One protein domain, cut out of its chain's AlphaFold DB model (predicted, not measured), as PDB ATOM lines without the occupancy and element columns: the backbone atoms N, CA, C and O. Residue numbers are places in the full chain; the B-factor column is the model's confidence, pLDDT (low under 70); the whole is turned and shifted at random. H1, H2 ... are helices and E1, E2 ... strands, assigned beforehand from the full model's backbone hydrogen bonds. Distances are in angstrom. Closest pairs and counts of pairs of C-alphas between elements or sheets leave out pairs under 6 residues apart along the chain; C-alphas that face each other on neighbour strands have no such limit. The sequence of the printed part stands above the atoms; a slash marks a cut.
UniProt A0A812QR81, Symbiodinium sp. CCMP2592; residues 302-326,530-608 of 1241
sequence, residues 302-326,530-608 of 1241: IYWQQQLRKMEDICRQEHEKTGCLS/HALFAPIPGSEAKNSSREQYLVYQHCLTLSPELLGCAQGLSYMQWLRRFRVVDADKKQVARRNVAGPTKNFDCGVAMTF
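What this domain is: This is residues 302 to 326 and 530 to 608 of the 1241 residues of a protein of Symbiodinium sp. CCMP2592 (UniProt A0A812QR81). A ribbon of two parallel strands, E1 and E4, has the long helix H1 packed along one side, mostly on E4, while the short helix H3 packs on E4 from another side, near the middle of the domain. Beyond H3, the hairpin E2 and E3 and the helix H2 make the end away from H1, and the last part of H1 with the residues after it, 319 to 324, sticks out free of the rest. The printed part has 104 residues, with three named helices and four named strands in the order H1, E1, H2, H3, E2, E3, E4; the strands form two separate sheets of two, E1 beside E4 parallel and E2 beside E3 antiparallel. The class is mixed, helices and strands. The whole is compact, with a radius of gyration of the C-alphas of 14.1 A, and its C-alphas span 39 by 31 by 29 A.

Where its parts are: H1 takes residues 302 to 322, begins with C-alpha 302 at (215.143, 314.447, 240.598) and is 30.4 A long from first to last C-alpha. After the cut, E1 takes residues 530 to 533 and is 10.5 A long, beginning with C-alpha 530 at (221.245, 306.143, 232.424). H2 takes residues 544 to 555, 16.6 A. H3 takes residues 571 to 577, 10.1 A, and is followed directly by E2, residues 578 to 582, 12.2 A. E3 takes residues 587 to 590, 10.8 A. E4, the longest strand, takes residues 601 to 607, 19.1 A, and ends with C-alpha 607 at (226.078, 312.588, 240.024).

How they stand to each other: H1 and E4 have 21 pairs of C-alphas within 8 A, the closest being those of Arg 309 and Ala 605, 4.4 A apart. H1 and E1 have 3 such pairs, the closest at Gln 306 and Ala 531, 6.7 A. E1 and E4 are parallel neighbours, with 25 degrees between their directions; N 605 and O 530 are 2.8 A apart, and N 532 and O 605 are 3.0 A apart, both within hydrogen-bond range. The closest C-alphas of E1 and H2 are those of Leu 532 and Ser 545, 5.5 A. H2 and H3 only just touch, with 3 pairs of C-alphas within 8 A, made by residues 549 to 552 of H2 alone; the closest are those of Tyr 552 and Tyr 571, 6.8 A. Their lines are about perpendicular, at 88 degrees. The closest C-alphas of H2 and E2 are those of Gln 548 and Val 580, 6.4 A. E2 and E3 form an antiparallel hairpin, at 148 degrees between directions; N 579 and O 589 are 2.8 A apart, and N 589 and O 579 are 2.9 A apart, both within hydrogen-bond range. The closest C-alphas of H3 and E4 are those of Arg 576 and Cys 602, 5.1 A. H1 and H3 are near each other, whereas H1 and H2 are apart, as are E3 and E4. In H1, H2 and H3 every O i to N i+4 pair is within hydrogen-bond range.

The domain as a whole: The two C-alphas farthest apart are those of Ser 326 and Lys 585, 42.2 A. Residues 327 to 529 are cut out and not printed, and C-alphas 326 and 530 are 25.1 A apart across the cut. The link from H2 to H3, residues 556 to 570, is long; the links from E1 to H2 and from E3 to E4 are short, and those from H3 to E2 and from E2 to E3 are tight. The mean pLDDT of the printed part is 88.5, and the model's confidence is under 70 at residue 302 and residues 541 to 542.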
ATOM      1  N   ILE A 302     214.010 315.284 240.993       68.19
ATOM      2  CA  ILE A 302     215.143 314.447 240.598       68.19
ATOM      3  C   ILE A 302     215.074 314.001 239.131       68.19
ATOM      4  O   ILE A 302     216.123 313.924 238.492       68.19
ATOM      5  N   TYR A 303     213.877 313.798 238.570       78.56
ATOM      6  CA  TYR A 303     213.705 313.482 237.150       78.56
ATOM      7  C   TYR A 303     214.300 314.587 236.280       78.56
ATOM      8  O   TYR A 303     215.111 314.325 235.391       78.56
ATOM      9  N   TRP A 304     213.960 315.839 236.580       76.81
ATOM     10  CA  TRP A 304     214.410 317.003 235.822       76.81
ATOM     11  C   TRP A 304     215.920 317.218 235.946       76.81
ATOM     12  O   TRP A 304     216.595 317.442 234.940       76.81
ATOM     13  N   GLN A 305     216.475 317.041 237.150       75.81
ATOM     14  CA  GLN A 305     217.928 317.076 237.358       75.81
ATOM     15  C   GLN A 305     218.650 315.990 236.547       75.81
ATOM     16  O   GLN A 305     219.735 316.228 236.018       75.81
ATOM     17  N   GLN A 306     218.063 314.799 236.419       81.38
ATOM     18  CA  GLN A 306     218.641 313.733 235.605       81.38
ATOM     19  C   GLN A 306     218.566 314.033 234.107       81.38
ATOM     20  O   GLN A 306     219.527 313.732 233.404       81.38
ATOM     21  N   GLN A 307     217.479 314.633 233.603       84.94
ATOM     22  CA  GLN A 307     217.409 315.040 232.191       84.94
ATOM     23  C   GLN A 307     218.503 316.052 231.846       84.94
ATOM     24  O   GLN A 307     219.176 315.902 230.826       84.94
ATOM     25  N   LEU A 308     218.747 317.012 232.740       83.50
ATOM     26  CA  LEU A 308     219.855 317.952 232.608       83.50
ATOM     27  C   LEU A 308     221.209 317.232 232.547       83.50
ATOM     28  O   LEU A 308     221.956 317.412 231.591       83.50
ATOM     29  N   ARG A 309     221.502 316.345 233.502       85.81
ATOM     30  CA  ARG A 309     222.782 315.610 233.530       85.81
ATOM     31  C   ARG A 309     222.992 314.706 232.312       85.81
ATOM     32  O   ARG A 309     224.128 314.511 231.888       85.81
ATOM     33  N   LYS A 310     221.921 314.161 231.719       89.69
ATOM     34  CA  LYS A 310     222.014 313.444 230.432       89.69
ATOM     35  C   LYS A 310     222.498 314.392 229.336       89.69
ATOM     36  O   LYS A 310     223.404 314.033 228.596       89.69
ATOM     37  N   MET A 311     221.938 315.600 229.261       88.12
ATOM     38  CA  MET A 311     222.348 316.616 228.286       88.12
ATOM     39  C   MET A 311     223.780 317.109 228.504       88.12
ATOM     40  O   MET A 311     224.488 317.306 227.522       88.12
ATOM     41  N   GLU A 312     224.230 317.256 229.753       88.88
ATOM     42  CA  GLU A 312     225.636 317.567 230.069       88.88
ATOM     43  C   GLU A 312     226.579 316.527 229.439       88.88
ATOM     44  O   GLU A 312     227.607 316.874 228.858       88.88
ATOM     45  N   ASP A 313     226.218 315.238 229.494       92.62
ATOM     46  CA  ASP A 313     227.002 314.184 228.846       92.62
ATOM     47  C   ASP A 313     226.908 314.184 227.321       92.62
ATOM     48  O   ASP A 313     227.882 313.846 226.656       92.62
ATOM     49  N   ILE A 314     225.783 314.606 226.753       92.56
ATOM     50  CA  ILE A 314     225.679 314.800 225.303       92.56
ATOM     51  C   ILE A 314     226.567 315.957 224.849       92.56
ATOM     52  O   ILE A 314     227.300 315.796 223.878       92.56
ATOM     53  N   CYS A 315     226.606 317.067 225.592       90.62
ATOM     54  CA  CYS A 315     227.560 318.144 225.320       90.62
ATOM     55  C   CYS A 315     229.000 317.617 225.377       90.62
ATOM     56  O   CYS A 315     229.810 317.913 224.503       90.62
ATOM     57  N   ARG A 316     229.318 316.765 226.360       91.00
ATOM     58  CA  ARG A 316     230.632 316.116 226.462       91.00
ATOM     59  C   ARG A 316     230.949 315.251 225.241       91.00
ATOM     60  O   ARG A 316     232.046 315.348 224.707       91.00
ATOM     61  N   GLN A 317     229.996 314.451 224.772       92.75
ATOM     62  CA  GLN A 317     230.166 313.632 223.568       92.75
ATOM     63  C   GLN A 317     230.382 314.486 222.316       92.75
ATOM     64  O   GLN A 317     231.232 314.154 221.495       92.75
ATOM     65  N   GLU A 318     229.657 315.592 222.164       90.88
ATOM     66  CA  GLU A 318     229.862 316.513 221.042       90.88
ATOM     67  C   GLU A 318     231.213 317.245 221.137       90.88
ATOM     68  O   GLU A 318     231.875 317.429 220.115       90.88
ATOM     69  N   HIS A 319     231.685 317.570 222.344       91.06
ATOM     70  CA  HIS A 319     233.042 318.079 222.557       91.06
ATOM     71  C   HIS A 319     234.107 317.043 222.172       91.06
ATOM     72  O   HIS A 319     235.035 317.369 221.441       91.06
ATOM     73  N   GLU A 320     233.952 315.782 222.593       90.94
ATOM     74  CA  GLU A 320     234.854 314.678 222.228       90.94
ATOM     75  C   GLU A 320     234.915 314.460 220.701       90.94
ATOM     76  O   GLU A 320     235.964 314.095 220.176       90.94
ATOM     77  N   LYS A 321     233.809 314.702 219.980       90.25
ATOM     78  CA  LYS A 321     233.733 314.578 218.512       90.25
ATOM     79  C   LYS A 321     234.380 315.755 217.769       90.25
ATOM     80  O   LYS A 321     234.910 315.551 216.682       90.25
ATOM     81  N   THR A 322     234.286 316.974 218.305       87.19
ATOM     82  CA  THR A 322     234.648 318.217 217.586       87.19
ATOM     83  C   THR A 322     235.939 318.870 218.078       87.19
ATOM     84  O   THR A 322     236.548 319.642 217.343       87.19
ATOM     85  N   GLY A 323     236.353 318.608 219.319       87.00
ATOM     86  CA  GLY A 323     237.446 319.312 219.995       87.00
ATOM     87  C   GLY A 323     237.127 320.766 220.367       87.00
ATOM     88  O   GLY A 323     237.973 321.451 220.936       87.00
ATOM     89  N   CYS A 324     235.914 321.248 220.082       84.69
ATOM     90  CA  CYS A 324     235.524 322.643 220.235       84.69
ATOM     91  C   CYS A 324     234.407 322.774 221.275       84.69
ATOM     92  O   CYS A 324     233.428 322.030 221.250       84.69
ATOM     93  N   LEU A 325     234.554 323.686 222.241       81.75
ATOM     94  CA  LEU A 325     233.558 323.852 223.306       81.75
ATOM     95  C   LEU A 325     232.315 324.616 222.826       81.75
ATOM     96  O   LEU A 325     231.213 324.305 223.268       81.75
ATOM     97  N   SER A 326     232.465 325.566 221.894       78.62
ATOM     98  CA  SER A 326     231.315 326.265 221.304       78.62
ATOM     99  C   SER A 326     230.427 325.317 220.500       78.62
ATOM    100  O   SER A 326     229.208 325.441 220.545       78.62
ATOM    101  N   HIS A 530     220.920 307.002 231.277       85.38
ATOM    102  CA  HIS A 530     221.245 306.143 232.424       85.38
ATOM    103  C   HIS A 530     221.776 307.000 233.576       85.38
ATOM    104  O   HIS A 530     222.662 307.813 233.343       85.38
ATOM    105  N   ALA A 531     221.248 306.855 234.794       84.00
ATOM    106  CA  ALA A 531     221.629 307.692 235.936       84.00
ATOM    107  C   ALA A 531     222.474 306.918 236.957       84.00
ATOM    108  O   ALA A 531     222.113 305.805 237.339       84.00
ATOM    109  N   LEU A 532     223.587 307.510 237.400       83.62
ATOM    110  CA  LEU A 532     224.532 306.910 238.350       83.62
ATOM    111  C   LEU A 532     225.152 307.953 239.281       83.62
ATOM    112  O   LEU A 532     225.116 309.159 239.022       83.62
ATOM    113  N   PHE A 533     225.754 307.471 240.364       82.31
ATOM    114  CA  PHE A 533     226.669 308.252 241.190       82.31
ATOM    115  C   PHE A 533     228.114 307.997 240.767       82.31
ATOM    116  O   PHE A 533     228.482 306.860 240.468       82.31
ATOM    117  N   ALA A 534     228.928 309.053 240.769       84.31
ATOM    118  CA  ALA A 534     230.341 308.948 240.446       84.31
ATOM    119  C   ALA A 534     231.054 308.036 241.465       84.31
ATOM    120  O   ALA A 534     230.804 308.155 242.672       84.31
ATOM    121  N   PRO A 535     231.929 307.124 241.011       87.81
ATOM    122  CA  PRO A 535     232.660 306.230 241.894       87.81
ATOM    123  C   PRO A 535     233.624 307.026 242.770       87.81
ATOM    124  O   PRO A 535     234.441 307.781 242.263       87.81
ATOM    125  N   ILE A 536     233.560 306.839 244.086       85.75
ATOM    126  CA  ILE A 536     234.548 307.402 245.013       85.75
ATOM    127  C   ILE A 536     235.625 306.332 245.244       85.75
ATOM    128  O   ILE A 536     235.281 305.265 245.766       85.75
ATOM    129  N   PRO A 537     236.897 306.569 244.863       85.25
ATOM    130  CA  PRO A 537     237.971 305.602 245.076       85.25
ATOM    131  C   PRO A 537     238.092 305.177 246.543       85.25
ATOM    132  O   PRO A 537     238.130 306.028 247.430       85.25
ATOM    133  N   GLY A 538     238.145 303.874 246.809       77.75
ATOM    134  CA  GLY A 538     238.257 303.330 248.171       77.75
ATOM    135  C   GLY A 538     236.958 303.344 248.990       77.75
ATOM    136  O   GLY A 538     236.974 302.993 250.164       77.75
ATOM    137  N   SER A 539     235.823 303.728 248.397       76.75
ATOM    138  CA  SER A 539     234.518 303.660 249.062       76.75
ATOM    139  C   SER A 539     234.008 302.218 249.179       76.75
ATOM    140  O   SER A 539     233.878 301.511 248.180       76.75
ATOM    141  N   GLU A 540     233.586 301.823 250.381       71.06
ATOM    142  CA  GLU A 540     232.967 300.515 250.666       71.06
ATOM    143  C   GLU A 540     231.433 300.498 250.474       71.06
ATOM    144  O   GLU A 540     230.751 299.544 250.853       71.06
ATOM    145  N   ALA A 541     230.858 301.559 249.898       62.59
ATOM    146  CA  ALA A 541     229.415 301.680 249.691       62.59
ATOM    147  C   ALA A 541     228.842 300.527 248.842       62.59
ATOM    148  O   ALA A 541     229.250 300.324 247.703       62.59
ATOM    149  N   LYS A 542     227.831 299.821 249.357       68.81
ATOM    150  CA  LYS A 542     227.131 298.739 248.642       68.81
ATOM    151  C   LYS A 542     225.898 299.289 247.925       68.81
ATOM    152  O   LYS A 542     224.848 299.456 248.538       68.81
ATOM    153  N   ASN A 543     226.051 299.655 246.654       71.69
ATOM    154  CA  ASN A 543     224.958 300.130 245.804       71.69
ATOM    155  C   ASN A 543     225.220 299.830 244.319       71.69
ATOM    156  O   ASN A 543     226.358 299.596 243.910       71.69
ATOM    157  N   SER A 544     224.169 299.945 243.501       74.94
ATOM    158  CA  SER A 544     224.206 299.634 242.066       74.94
ATOM    159  C   SER A 544     225.199 300.472 241.253       74.94
ATOM    160  O   SER A 544     225.666 300.020 240.206       74.94
ATOM    161  N   SER A 545     225.533 301.691 241.695       81.50
ATOM    162  CA  SER A 545     226.550 302.522 241.033       81.50
ATOM    163  C   SER A 545     227.956 302.000 241.321       81.50
ATOM    164  O   SER A 545     228.761 301.865 240.401       81.50
ATOM    165  N   ARG A 546     228.238 301.631 242.578       83.69
ATOM    166  CA  ARG A 546     229.518 301.022 242.964       83.69
ATOM    167  C   ARG A 546     229.732 299.689 242.258       83.69
ATOM    168  O   ARG A 546     230.806 299.465 241.712       83.69
ATOM    169  N   GLU A 547     228.714 298.838 242.227       86.88
ATOM    170  CA  GLU A 547     228.753 297.544 241.538       86.88
ATOM    171  C   GLU A 547     229.118 297.696 240.056       86.88
ATOM    172  O   GLU A 547     230.022 297.022 239.565       86.88
ATOM    173  N   GLN A 548     228.491 298.644 239.349       91.62
ATOM    174  CA  GLN A 548     228.806 298.913 237.942       91.62
ATOM    175  C   GLN A 548     230.250 299.379 237.729       91.62
ATOM    176  O   GLN A 548     230.867 299.015 236.729       91.62
ATOM    177  N   TYR A 549     230.797 300.173 238.649       93.75
ATOM    178  CA  TYR A 549     232.194 300.597 238.587       93.75
ATOM    179  C   TYR A 549     233.167 299.437 238.830       93.75
ATOM    180  O   TYR A 549     234.168 299.324 238.128       93.75
ATOM    181  N   LEU A 550     232.858 298.526 239.757       92.62
ATOM    182  CA  LEU A 550     233.684 297.338 240.000       92.62
ATOM    183  C   LEU A 550     233.696 296.381 238.797       92.62
ATOM    184  O   LEU A 550     234.732 295.786 238.494       92.62
ATOM    185  N   VAL A 551     232.580 296.265 238.070       96.31
ATOM    186  CA  VAL A 551     232.547 295.528 236.796       96.31
ATOM    187  C   VAL A 551     233.444 296.203 235.757       96.31
ATOM    188  O   VAL A 551     234.241 295.517 235.126       96.31
ATOM    189  N   TYR A 552     233.397 297.533 235.627       96.69
ATOM    190  CA  TYR A 552     234.319 298.277 234.756       96.69
ATOM    191  C   TYR A 552     235.796 298.047 235.126       96.69
ATOM    192  O   TYR A 552     236.610 297.778 234.246       96.69
ATOM    193  N   GLN A 553     236.138 298.064 236.419       95.25
ATOM    194  CA  GLN A 553     237.496 297.780 236.903       95.25
ATOM    195  C   GLN A 553     237.969 296.370 236.520       95.25
ATOM    196  O   GLN A 553     239.115 296.189 236.122       95.25
ATOM    197  N   HIS A 554     237.080 295.374 236.561       94.94
ATOM    198  CA  HIS A 554     237.380 294.047 236.025       94.94
ATOM    199  C   HIS A 554     237.536 294.058 234.498       94.94
ATOM    200  O   HIS A 554     238.426 293.409 233.959       94.94
ATOM    201  N   CYS A 555     236.702 294.814 233.789       96.12
ATOM    202  CA  CYS A 555     236.767 294.940 232.338       96.12
ATOM    203  C   CYS A 555     238.056 295.605 231.823       96.12
ATOM    204  O   CYS A 555     238.434 295.358 230.676       96.12
ATOM    205  N   LEU A 556     238.749 296.406 232.642       94.38
ATOM    206  CA  LEU A 556     240.074 296.959 232.317       94.38
ATOM    207  C   LEU A 556     241.157 295.872 232.226       94.38
ATOM    208  O   LEU A 556     242.135 296.034 231.498       94.38
ATOM    209  N   THR A 557     240.980 294.747 232.928       91.00
ATOM    210  CA  THR A 557     241.942 293.633 232.937       91.00
ATOM    211  C   THR A 557     241.664 292.586 231.854       91.00
ATOM    212  O   THR A 557     242.361 291.576 231.794       91.00
ATOM    213  N   LEU A 558     240.624 292.770 231.035       93.00
ATOM    214  CA  LEU A 558     240.254 291.833 229.971       93.00
ATOM    215  C   LEU A 558     241.054 292.090 228.689       93.00
ATOM    216  O   LEU A 558     241.393 293.229 228.380       93.00
ATOM    217  N   SER A 559     241.276 291.031 227.904       90.12
ATOM    218  CA  SER A 559     241.824 291.141 226.545       90.12
ATOM    219  C   SER A 559     240.906 291.991 225.640       90.12
ATOM    220  O   SER A 559     239.682 291.862 225.765       90.12
ATOM    221  N   PRO A 560     241.452 292.803 224.706       90.38
ATOM    222  CA  PRO A 560     240.684 293.627 223.760       90.38
ATOM    223  C   PRO A 560     239.582 292.900 222.978       90.38
ATOM    224  O   PRO A 560     238.599 293.517 222.571       90.38
ATOM    225  N   GLU A 561     239.727 291.592 222.770       90.12
ATOM    226  CA  GLU A 561     238.779 290.768 222.009       90.12
ATOM    227  C   GLU A 561     237.501 290.426 222.797       90.12
ATOM    228  O   GLU A 561     236.474 290.074 222.210       90.12
ATOM    229  N   LEU A 562     237.534 290.530 224.130       93.12
ATOM    230  CA  LEU A 562     236.421 290.133 224.988       93.12
ATOM    231  C   LEU A 562     235.331 291.209 225.055       93.12
ATOM    232  O   LEU A 562     235.588 292.411 225.168       93.12
ATOM    233  N   LEU A 563     234.070 290.761 225.050       93.31
ATOM    234  CA  LEU A 563     232.921 291.648 225.190       93.31
ATOM    235  C   LEU A 563     233.001 292.410 226.516       93.31
ATOM    236  O   LEU A 563     233.035 291.813 227.589       93.31
ATOM    237  N   GLY A 564     232.955 293.738 226.424       92.69
ATOM    238  CA  GLY A 564     233.015 294.604 227.590       92.69
ATOM    239  C   GLY A 564     234.405 295.095 227.950       92.69
ATOM    240  O   GLY A 564     234.476 295.862 228.901       92.69
ATOM    241  N   CYS A 565     235.468 294.711 227.226       95.62
ATOM    242  CA  CYS A 565     236.810 295.256 227.445       95.62
ATOM    243  C   CYS A 565     236.770 296.792 227.551       95.62
ATOM    244  O   CYS A 565     236.109 297.472 226.758       95.62
ATOM    245  N   ALA A 566     237.441 297.316 228.576       96.00
ATOM    246  CA  ALA A 566     237.441 298.735 228.913       96.00
ATOM    247  C   ALA A 566     238.761 299.451 228.582       96.00
ATOM    248  O   ALA A 566     238.869 300.643 228.847       96.00
ATOM    249  N   GLN A 567     239.743 298.754 228.001       94.62
ATOM    250  CA  GLN A 567     241.032 299.348 227.642       94.62
ATOM    251  C   GLN A 567     240.857 300.512 226.652       94.62
ATOM    252  O   GLN A 567     240.096 300.409 225.685       94.62
ATOM    253  N   GLY A 568     241.538 301.628 226.906       94.12
ATOM    254  CA  GLY A 568     241.440 302.874 226.148       94.12
ATOM    255  C   GLY A 568     240.152 303.669 226.384       94.12
ATOM    256  O   GLY A 568     239.919 304.658 225.689       94.12
ATOM    257  N   LEU A 569     239.289 303.250 227.316       95.69
ATOM    258  CA  LEU A 569     238.021 303.918 227.614       95.69
ATOM    259  C   LEU A 569     238.013 304.427 229.047       95.69
ATOM    260  O   LEU A 569     238.354 303.701 229.975       95.69
ATOM    261  N   SER A 570     237.537 305.655 229.242       96.12
ATOM    262  CA  SER A 570     237.140 306.104 230.576       96.12
ATOM    263  C   SER A 570     235.886 305.362 231.046       96.12
ATOM    264  O   SER A 570     235.115 304.831 230.235       96.12
ATOM    265  N   TYR A 571     235.616 305.374 232.353       97.00
ATOM    266  CA  TYR A 571     234.397 304.768 232.897       97.00
ATOM    267  C   TYR A 571     233.139 305.361 232.251       97.00
ATOM    268  O   TYR A 571     232.210 304.633 231.892       97.00
ATOM    269  N   MET A 572     233.141 306.678 232.017       94.94
ATOM    270  CA  MET A 572     232.052 307.362 231.327       94.94
ATOM    271  C   MET A 572     231.848 306.827 229.904       94.94
ATOM    272  O   MET A 572     230.734 306.465 229.527       94.94
ATOM    273  N   GLN A 573     232.921 306.707 229.116       95.44
ATOM    274  CA  GLN A 573     232.856 306.186 227.746       95.44
ATOM    275  C   GLN A 573     232.434 304.715 227.702       95.44
ATOM    276  O   GLN A 573     231.671 304.313 226.818       95.44
ATOM    277  N   TRP A 574     232.879 303.916 228.670       96.69
ATOM    278  CA  TRP A 574     232.477 302.522 228.803       96.69
ATOM    279  C   TRP A 574     230.976 302.388 229.089       96.69
ATOM    280  O   TRP A 574     230.288 301.613 228.421       96.69
ATOM    281  N   LEU A 575     230.435 303.206 230.000       95.62
ATOM    282  CA  LEU A 575     229.006 303.220 230.333       95.62
ATOM    283  C   LEU A 575     228.111 303.586 229.146       95.62
ATOM    284  O   LEU A 575     226.996 303.073 229.054       95.62
ATOM    285  N   ARG A 576     228.587 304.426 228.219       94.38
ATOM    286  CA  ARG A 576     227.854 304.752 226.983       94.38
ATOM    287  C   ARG A 576     227.714 303.533 226.063       94.38
ATOM    288  O   ARG A 576     226.706 303.393 225.372       94.38
ATOM    289  N   ARG A 577     228.705 302.633 226.068       93.81
ATOM    290  CA  ARG A 577     228.782 301.453 225.187       93.81
ATOM    291  C   ARG A 577     228.153 300.202 225.796       93.81
ATOM    292  O   ARG A 577     227.531 299.417 225.075       93.81
ATOM    293  N   PHE A 578     228.295 300.011 227.105       94.94
ATOM    294  CA  PHE A 578     227.942 298.768 227.789       94.94
ATOM    295  C   PHE A 578     227.006 298.993 228.976       94.94
ATOM    296  O   PHE A 578     227.058 300.007 229.674       94.94
ATOM    297  N   ARG A 579     226.123 298.021 229.212       93.31
ATOM    298  CA  ARG A 579     225.304 297.911 230.423       93.31
ATOM    299  C   ARG A 579     225.680 296.650 231.182       93.31
ATOM    300  O   ARG A 579     225.920 295.612 230.564       93.31
ATOM    301  N   VAL A 580     225.660 296.740 232.505       93.81
ATOM    302  CA  VAL A 580     225.782 295.574 233.381       93.81
ATOM    303  C   VAL A 580     224.439 294.850 233.408       93.81
ATOM    304  O   VAL A 580     223.398 295.477 233.598       93.81
ATOM    305  N   VAL A 581     224.470 293.546 233.141       93.88
ATOM    306  CA  VAL A 581     223.300 292.656 233.176       93.88
ATOM    307  C   VAL A 581     223.210 291.966 234.534       93.88
ATOM    308  O   VAL A 581     222.132 291.900 235.111       93.88
ATOM    309  N   ASP A 582     224.350 291.501 235.044       91.62
ATOM    310  CA  ASP A 582     224.493 290.831 236.338       91.62
ATOM    311  C   ASP A 582     225.853 291.251 236.915       91.62
ATOM    312  O   ASP A 582     226.897 290.969 236.321       91.62
ATOM    313  N   ALA A 583     225.841 292.011 238.014       89.25
ATOM    314  CA  ALA A 583     227.062 292.553 238.606       89.25
ATOM    315  C   ALA A 583     227.901 291.468 239.295       89.25
ATOM    316  O   ALA A 583     229.127 291.482 239.166       89.25
ATOM    317  N   ASP A 584     227.251 290.499 239.944       90.19
ATOM    318  CA  ASP A 584     227.913 289.413 240.675       90.19
ATOM    319  C   ASP A 584     228.670 288.495 239.714       90.19
ATOM    320  O   ASP A 584     229.821 288.122 239.956       90.19
ATOM    321  N   LYS A 585     228.060 288.193 238.563       92.75
ATOM    322  CA  LYS A 585     228.693 287.418 237.483       92.75
ATOM    323  C   LYS A 585     229.549 288.266 236.547       92.75
ATOM    324  O   LYS A 585     230.107 287.730 235.590       92.75
ATOM    325  N   LYS A 586     229.631 289.581 236.784       93.38
ATOM    326  CA  LYS A 586     230.328 290.562 235.936       93.38
ATOM    327  C   LYS A 586     229.905 290.487 234.463       93.38
ATOM    328  O   LYS A 586     230.706 290.692 233.553       93.38
ATOM    329  N   GLN A 587     228.633 290.183 234.218       94.38
ATOM    330  CA  GLN A 587     228.088 290.007 232.880       94.38
ATOM    331  C   GLN A 587     227.660 291.351 232.291       94.38
ATOM    332  O   GLN A 587     226.921 292.118 232.916       94.38
ATOM    333  N   VAL A 588     228.064 291.612 231.047       96.19
ATOM    334  CA  VAL A 588     227.777 292.871 230.351       96.19
ATOM    335  C   VAL A 588     227.185 292.649 228.963       96.19
ATOM    336  O   VAL A 588     227.376 291.609 228.337       96.19
ATOM    337  N   ALA A 589     226.455 293.648 228.472       95.50
ATOM    338  CA  ALA A 589     225.870 293.660 227.136       95.50
ATOM    339  C   ALA A 589     226.043 295.034 226.479       95.50
ATOM    340  O   ALA A 589     226.108 296.056 227.163       95.50
ATOM    341  N   ARG A 590     226.064 295.080 225.141       94.31
ATOM    342  CA  ARG A 590     226.078 296.350 224.398       94.31
ATOM    343  C   ARG A 590     224.766 297.116 224.602       94.31
ATOM    344  O   ARG A 590     223.684 296.522 224.584       94.31
ATOM    345  N   ARG A 591     224.852 298.434 224.783       92.31
ATOM    346  CA  ARG A 591     223.684 299.326 224.856       92.31
ATOM    347  C   ARG A 591     223.151 299.646 223.463       92.31
ATOM    348  O   ARG A 591     223.888 299.595 222.487       92.31
ATOM    349  N   ASN A 592     221.858 299.977 223.390       90.25
ATOM    350  CA  ASN A 592     221.210 300.545 222.200       90.25
ATOM    351  C   ASN A 592     221.385 299.727 220.897       90.25
ATOM    352  O   ASN A 592     221.335 300.274 219.799       90.25
ATOM    353  N   VAL A 593     221.544 298.400 220.998       90.94
ATOM    354  CA  VAL A 593     221.651 297.499 219.830       90.94
ATOM    355  C   VAL A 593     220.293 297.050 219.276       90.94
ATOM    356  O   VAL A 593     220.190 296.661 218.112       90.94
ATOM    357  N   ALA A 594     219.238 297.111 220.093       86.94
ATOM    358  CA  ALA A 594     217.885 296.684 219.746       86.94
ATOM    359  C   ALA A 594     216.830 297.499 220.512       86.94
ATOM    360  O   ALA A 594     217.133 298.130 221.524       86.94
ATOM    361  N   GLY A 595     215.581 297.441 220.043       86.50
ATOM    362  CA  GLY A 595     214.451 298.147 220.649       86.50
ATOM    363  C   GLY A 595     214.306 299.606 220.189       86.50
ATOM    364  O   GLY A 595     214.943 300.013 219.218       86.50
ATOM    365  N   PRO A 596     213.452 300.397 220.864       79.06
ATOM    366  CA  PRO A 596     213.135 301.774 220.467       79.06
ATOM    367  C   PRO A 596     214.325 302.740 220.491       79.06
ATOM    368  O   PRO A 596     214.310 303.725 219.766       79.06
ATOM    369  N   THR A 597     215.355 302.455 221.295       84.38
ATOM    370  CA  THR A 597     216.580 303.266 221.405       84.38
ATOM    371  C   THR A 597     217.712 302.738 220.528       84.38
ATOM    372  O   THR A 597     218.878 303.064 220.754       84.38
ATOM    373  N   LYS A 598     217.409 301.872 219.553       88.81
ATOM    374  CA  LYS A 598     218.422 301.338 218.643       88.81
ATOM    375  C   LYS A 598     219.147 302.490 217.942       88.81
ATOM    376  O   LYS A 598     218.497 303.359 217.370       88.81
ATOM    377  N   ASN A 599     220.480 302.458 217.958       86.75
ATOM    378  CA  ASN A 599     221.369 303.480 217.390       86.75
ATOM    379  C   ASN A 599     221.303 304.865 218.061       86.75
ATOM    380  O   ASN A 599     221.860 305.813 217.517       86.75
ATOM    381  N   PHE A 600     220.637 305.008 219.209       90.12
ATOM    382  CA  PHE A 600     220.687 306.263 219.957       90.12
ATOM    383  C   PHE A 600     222.043 306.382 220.657       90.12
ATOM    384  O   PHE A 600     222.563 305.385 221.173       90.12
ATOM    385  N   ASP A 601     222.570 307.601 220.752       92.75
ATOM    386  CA  ASP A 601     223.641 307.901 221.705       92.75
ATOM    387  C   ASP A 601     223.116 307.685 223.134       92.75
ATOM    388  O   ASP A 601     221.914 307.767 223.386       92.75
ATOM    389  N   CYS A 602     223.985 307.356 224.087       93.75
ATOM    390  CA  CYS A 602     223.594 307.155 225.483       93.75
ATOM    391  C   CYS A 602     224.130 308.310 226.324       93.75
ATOM    392  O   CYS A 602     225.341 308.445 226.455       93.75
ATOM    393  N   GLY A 603     223.247 309.134 226.887       93.62
ATOM    394  CA  GLY A 603     223.605 310.164 227.858       93.62
ATOM    395  C   GLY A 603     223.676 309.577 229.266       93.62
ATOM    396  O   GLY A 603     222.685 309.047 229.784       93.62
ATOM    397  N   VAL A 604     224.837 309.673 229.907       93.00
ATOM    398  CA  VAL A 604     225.027 309.192 231.282       93.00
ATOM    399  C   VAL A 604     224.847 310.350 232.267       93.00
ATOM    400  O   VAL A 604     225.685 311.241 232.371       93.00
ATOM    401  N   ALA A 605     223.758 310.329 233.035       89.75
ATOM    402  CA  ALA A 605     223.506 311.272 234.120       89.75
ATOM    403  C   ALA A 605     224.343 310.919 235.358       89.75
ATOM    404  O   ALA A 605     223.867 310.238 236.271       89.75
ATOM    405  N   MET A 606     225.590 311.387 235.386       86.81
ATOM    406  CA  MET A 606     226.516 311.144 236.492       86.81
ATOM    407  C   MET A 606     226.367 312.189 237.604       86.81
ATOM    408  O   MET A 606     226.415 313.393 237.364       86.81
ATOM    409  N   THR A 607     226.210 311.730 238.841       82.00
ATOM    410  CA  THR A 607     226.078 312.588 240.024       82.00
ATOM    411  C   THR A 607     227.384 312.608 240.808       82.00
ATOM    412  O   THR A 607     227.770 311.594 241.387       82.00
ATOM    413  N   PHE A 608     228.045 313.762 240.854       78.56
ATOM    414  CA  PHE A 608     229.307 313.947 241.572       78.56
ATOM    415  C   PHE A 608     229.109 314.474 243.002       78.56
ATOM    416  O   PHE A 608     228.128 315.180 243.262       78.56
TER     417      PHE A 608